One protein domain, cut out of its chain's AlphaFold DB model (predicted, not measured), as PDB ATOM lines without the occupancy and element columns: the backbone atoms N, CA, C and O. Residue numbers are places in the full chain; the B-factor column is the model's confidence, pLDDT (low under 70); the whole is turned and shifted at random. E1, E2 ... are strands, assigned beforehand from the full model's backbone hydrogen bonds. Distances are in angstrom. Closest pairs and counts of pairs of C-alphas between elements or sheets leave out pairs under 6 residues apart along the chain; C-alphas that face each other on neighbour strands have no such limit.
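Overview. This is residues 339 to 381 of the 599 residues of an uncharacterized protein of Pseudomonas fluorescens (UniProt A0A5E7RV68). This is a small domain with little regular structure: a two-stranded hairpin of E1 and E2 forms one side, and unnamed loops make the rest. Residues 344 to 360 loop out at one end of the hairpin, and residues 367 to 381 leave its other end and fold back toward that loop. The printed part has 43 residues, with two named strands, E1 then E2, antiparallel, and no named helix; the class is all strand, with 11 residues in named elements. It is compact, with a radius of gyration of the C-alphas of 9.7 A, and spans 24 by 18 by 14 A.

Arrangement. Start with E1, residues 339 to 343, and look across to E2, residues 361 to 366: they are antiparallel neighbours in a hairpin, at 153 degrees between their directions. C-alphas 339 and 366 face each other at 4.3 A. N 340 and O 365 are within hydrogen-bond range at 2.8 A, as are N 362 and O 342 at 2.9 A.

Along the chain. Find C-alpha 339 at (359.944, 253.324, 413.291); E1 runs 13.1 A to C-alpha 343. E2 runs 14.1 A to C-alpha 366 at (363.575, 254.977, 414.797).

Size, cuts and confidence. The C-alphas of Thr 347 and Ala 368 are the two farthest apart, 25.4 A. The link from E1 to E2 is long, with 17 residues. The printed part has no cut, and no printed residue is under 70 in pLDDT.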
ATOM      1  N   ASN A 339     358.826 254.210 413.591       96.75
ATOM      2  CA  ASN A 339     359.944 253.324 413.291       96.75
ATOM      3  C   ASN A 339     360.021 253.010 411.796       96.75
ATOM      4  O   ASN A 339     359.008 252.984 411.098       96.75
ATOM      5  N   ARG A 340     361.232 252.715 411.322       96.12
ATOM      6  CA  ARG A 340     361.494 252.185 409.985       96.12
ATOM      7  C   ARG A 340     361.656 250.671 410.053       96.12
ATOM      8  O   ARG A 340     362.465 250.166 410.836       96.12
ATOM      9  N   TYR A 341     360.948 249.964 409.185       97.62
ATOM     10  CA  TYR A 341     361.003 248.511 409.055       97.62
ATOM     11  C   TYR A 341     361.495 248.097 407.675       97.62
ATOM     12  O   TYR A 341     361.384 248.860 406.719       97.62
ATOM     13  N   TYR A 342     362.009 246.873 407.579       97.75
ATOM     14  CA  TYR A 342     362.321 246.200 406.324       97.75
ATOM     15  C   TYR A 342     361.561 244.872 406.211       97.75
ATOM     16  O   TYR A 342     361.395 244.144 407.192       97.75
ATOM     17  N   CYS A 343     361.088 244.564 405.009       97.94
ATOM     18  CA  CYS A 343     360.265 243.408 404.710       97.94
ATOM     19  C   CYS A 343     361.137 242.174 404.474       97.94
ATOM     20  O   CYS A 343     362.118 242.209 403.728       97.94
ATOM     21  N   LYS A 344     360.742 241.060 405.087       97.19
ATOM     22  CA  LYS A 344     361.389 239.746 404.988       97.19
ATOM     23  C   LYS A 344     360.542 238.718 404.237       97.19
ATOM     24  O   LYS A 344     360.959 237.575 404.087       97.19
ATOM     25  N   SER A 345     359.379 239.120 403.721       96.44
ATOM     26  CA  SER A 345     358.485 238.263 402.939       96.44
ATOM     27  C   SER A 345     357.959 238.984 401.702       96.44
ATOM     28  O   SER A 345     357.443 240.090 401.792       96.44
ATOM     29  N   ASN A 346     358.018 238.328 400.543       94.88
ATOM     30  CA  ASN A 346     357.441 238.866 399.305       94.88
ATOM     31  C   ASN A 346     355.906 238.788 399.257       94.88
ATOM     32  O   ASN A 346     355.308 239.337 398.339       94.88
ATOM     33  N   THR A 347     355.271 238.064 400.183       96.69
ATOM     34  CA  THR A 347     353.833 237.749 400.113       96.69
ATOM     35  C   THR A 347     353.044 238.230 401.324       96.69
ATOM     36  O   THR A 347     351.838 238.418 401.222       96.69
ATOM     37  N   LEU A 348     353.700 238.441 402.470       97.75
ATOM     38  CA  LEU A 348     353.020 238.757 403.732       97.75
ATOM     39  C   LEU A 348     353.168 240.216 404.177       97.75
ATOM     40  O   LEU A 348     352.519 240.614 405.142       97.75
ATOM     41  N   GLY A 349     353.993 241.026 403.504       97.38
ATOM     42  CA  GLY A 349     354.251 242.407 403.926       97.38
ATOM     43  C   GLY A 349     352.982 243.269 403.992       97.38
ATOM     44  O   GLY A 349     352.776 243.987 404.966       97.38
ATOM     45  N   GLY A 350     352.090 243.170 403.003       97.75
ATOM     46  CA  GLY A 350     350.857 243.970 402.965       97.75
ATOM     47  C   GLY A 350     349.787 243.532 403.966       97.75
ATOM     48  O   GLY A 350     348.972 244.343 404.400       97.75
ATOM     49  N   SER A 351     349.783 242.254 404.350       98.06
ATOM     50  CA  SER A 351     348.795 241.668 405.266       98.06
ATOM     51  C   SER A 351     349.256 241.633 406.721       98.06
ATOM     52  O   SER A 351     348.452 241.376 407.613       98.06
ATOM     53  N   THR A 352     350.535 241.905 406.976       98.38
ATOM     54  CA  THR A 352     351.122 241.867 408.314       98.38
ATOM     55  C   THR A 352     351.549 243.262 408.721       98.38
ATOM     56  O   THR A 352     352.383 243.875 408.065       98.38
ATOM     57  N   THR A 353     351.012 243.763 409.821       98.38
ATOM     58  CA  THR A 353     351.404 245.063 410.366       98.38
ATOM     59  C   THR A 353     352.870 245.051 410.833       98.38
ATOM     60  O   THR A 353     353.274 244.117 411.530       98.38
ATOM     61  N   PRO A 354     353.697 246.055 410.489       98.44
ATOM     62  CA  PRO A 354     355.066 246.122 410.983       98.44
ATOM     63  C   PRO A 354     355.135 246.134 412.514       98.44
ATOM     64  O   PRO A 354     354.332 246.774 413.186       98.44
ATOM     65  N   GLY A 355     356.091 245.387 413.069       97.19
ATOM     66  CA  GLY A 355     356.267 245.234 414.516       97.19
ATOM     67  C   GLY A 355     355.433 244.130 415.180       97.19
ATOM     68  O   GLY A 355     355.719 243.803 416.327       97.19
ATOM     69  N   THR A 356     354.464 243.506 414.494       97.94
ATOM     70  CA  THR A 356     353.641 242.431 415.096       97.94
ATOM     71  C   THR A 356     354.164 241.020 414.823       97.94
ATOM     72  O   THR A 356     353.901 240.107 415.601       97.94
ATOM     73  N   ASN A 357     354.924 240.828 413.743       97.81
ATOM     74  CA  ASN A 357     355.530 239.545 413.400       97.81
ATOM     75  C   ASN A 357     356.964 239.756 412.915       97.81
ATOM     76  O   ASN A 357     357.200 240.235 411.799       97.81
ATOM     77  N   SER A 358     357.918 239.351 413.751       96.19
ATOM     78  CA  SER A 358     359.334 239.472 413.438       96.19
ATOM     79  C   SER A 358     359.740 238.619 412.245       96.19
ATOM     80  O   SER A 358     360.718 238.976 411.624       96.19
ATOM     81  N   ALA A 359     359.021 237.567 411.842       95.56
ATOM     82  CA  ALA A 359     359.352 236.801 410.635       95.56
ATOM     83  C   ALA A 359     359.026 237.555 409.330       95.56
ATOM     84  O   ALA A 359     359.612 237.260 408.290       95.56
ATOM     85  N   VAL A 360     358.121 238.540 409.374       97.88
ATOM     86  CA  VAL A 360     357.709 239.327 408.196       97.88
ATOM     87  C   VAL A 360     358.402 240.684 408.150       97.88
ATOM     88  O   VAL A 360     358.815 241.111 407.076       97.88
ATOM     89  N   TRP A 361     358.579 241.337 409.299       98.19
ATOM     90  CA  TRP A 361     359.171 242.670 409.390       98.19
ATOM     91  C   TRP A 361     360.349 242.686 410.357       98.19
ATOM     92  O   TRP A 361     360.227 242.272 411.508       98.19
ATOM     93  N   GLY A 362     361.494 243.190 409.901       96.88
ATOM     94  CA  GLY A 362     362.626 243.519 410.764       96.88
ATOM     95  C   GLY A 362     362.687 245.018 411.050       96.88
ATOM     96  O   GLY A 362     362.351 245.832 410.193       96.88
ATOM     97  N   LEU A 363     363.094 245.393 412.262       95.38
ATOM     98  CA  LEU A 363     363.273 246.792 412.650       95.38
ATOM     99  C   LEU A 363     364.619 247.302 412.122       95.38
ATOM    100  O   LEU A 363     365.652 246.698 412.397       95.38
ATOM    101  N   VAL A 364     364.616 248.423 411.399       93.50
ATOM    102  CA  VAL A 364     365.854 249.153 411.076       93.50
ATOM    103  C   VAL A 364     366.224 250.106 412.216       93.50
ATOM    104  O   VAL A 364     367.393 250.243 412.555       93.50
ATOM    105  N   GLY A 365     365.229 250.781 412.800       92.38
ATOM    106  CA  GLY A 365     365.399 251.733 413.902       92.38
ATOM    107  C   GLY A 365     364.334 252.830 413.884       92.38
ATOM    108  O   GLY A 365     363.453 252.824 413.024       92.38
ATOM    109  N   ALA A 366     364.422 253.783 414.812       94.19
ATOM    110  CA  ALA A 366     363.575 254.977 414.797       94.19
ATOM    111  C   ALA A 366     363.845 255.822 413.538       94.19
ATOM    112  O   ALA A 366     364.988 255.919 413.084       94.19
ATOM    113  N   GLY A 367     362.813 256.447 412.966       89.44
ATOM    114  CA  GLY A 367     362.991 257.284 411.778       89.44
ATOM    115  C   GLY A 367     361.720 257.985 411.306       89.44
ATOM    116  O   GLY A 367     360.626 257.427 411.372       89.44
ATOM    117  N   ALA A 368     361.885 259.206 410.790       88.81
ATOM    118  CA  ALA A 368     360.806 259.998 410.202       88.81
ATOM    119  C   ALA A 368     360.451 259.514 408.792       88.81
ATOM    120  O   ALA A 368     361.336 259.067 408.063       88.81
ATOM    121  N   VAL A 369     359.175 259.650 408.419       89.31
ATOM    122  CA  VAL A 369     358.653 259.299 407.089       89.31
ATOM    123  C   VAL A 369     359.512 259.931 405.994       89.31
ATOM    124  O   VAL A 369     359.851 261.113 406.063       89.31
ATOM    125  N   HIS A 370     359.861 259.143 404.978       89.69
ATOM    126  CA  HIS A 370     360.733 259.573 403.893       89.69
ATOM    127  C   HIS A 370     360.131 259.177 402.535       89.69
ATOM    128  O   HIS A 370     359.640 258.063 402.408       89.69
ATOM    129  N   PRO A 371     360.212 259.995 401.469       89.25
ATOM    130  CA  PRO A 371     359.599 259.657 400.174       89.25
ATOM    131  C   PRO A 371     360.063 258.326 399.559       89.25
ATOM    132  O   PRO A 371     359.354 257.725 398.762       89.25
ATOM    133  N   VAL A 372     361.264 257.862 399.920       89.25
ATOM    134  CA  VAL A 372     361.824 256.581 399.449       89.25
ATOM    135  C   VAL A 372     361.315 255.378 400.255       89.25
ATOM    136  O   VAL A 372     361.317 254.265 399.738       89.25
ATOM    137  N   TYR A 373     360.877 255.595 401.496       90.56
ATOM    138  CA  TYR A 373     360.323 254.572 402.384       90.56
ATOM    139  C   TYR A 373     358.976 255.115 402.882       90.56
ATOM    140  O   TYR A 373     358.932 255.839 403.874       90.56
ATOM    141  N   PRO A 374     357.878 254.893 402.148       94.19
ATOM    142  CA  PRO A 374     356.591 255.473 402.512       94.19
ATOM    143  C   PRO A 374     356.048 254.859 403.810       94.19
ATOM    144  O   PRO A 374     356.562 253.852 404.310       94.19
ATOM    145  N   ASP A 375     354.979 255.444 404.346       96.88
ATOM    146  CA  ASP A 375     354.209 254.794 405.404       96.88
ATOM    147  C   ASP A 375     353.685 253.430 404.934       96.88
ATOM    148  O   ASP A 375     353.323 253.233 403.768       96.88
ATOM    149  N   TRP A 376     353.660 252.465 405.851       97.69
ATOM    150  CA  TRP A 376     353.049 251.170 405.596       97.69
ATOM    151  C   TRP A 376     351.538 251.325 405.423       97.69
ATOM    152  O   TRP A 376     350.864 251.973 406.224       97.69
ATOM    153  N   VAL A 377     351.000 250.667 404.401       97.25
ATOM    154  CA  VAL A 377     349.580 250.639 404.071       97.25
ATOM    155  C   VAL A 377     349.140 249.183 403.999       97.25
ATOM    156  O   VAL A 377     349.764 248.358 403.326       97.25
ATOM    157  N   SER A 378     348.046 248.860 404.688       97.88
ATOM    158  CA  SER A 378     347.447 247.528 404.619       97.88
ATOM    159  C   SER A 378     347.032 247.202 403.182       97.88
ATOM    160  O   SER A 378     346.430 248.026 402.498       97.88
ATOM    161  N   GLY A 379     347.382 246.003 402.716       97.25
ATOM    162  CA  GLY A 379     347.179 245.572 401.330       97.25
ATOM    163  C   GLY A 379     348.242 246.064 400.339       97.25
ATOM    164  O   GLY A 379     348.150 245.728 399.163       97.25
ATOM    165  N   GLY A 380     349.253 246.822 400.782       96.25
ATOM    166  CA  GLY A 380     350.357 247.266 399.928       96.25
ATOM    167  C   GLY A 380     351.275 246.130 399.459       96.25
ATOM    168  O   GLY A 380     351.414 245.097 400.118       96.25
ATOM    169  N   GLU A 381     351.947 246.334 398.325       95.69
ATOM    170  CA  GLU A 381     352.960 245.407 397.813       95.69
ATOM    171  C   GLU A 381     354.341 245.746 398.379       95.69
ATOM    172  O   GLU A 381     354.907 246.803 398.096       95.69
TER     173      GLU A 381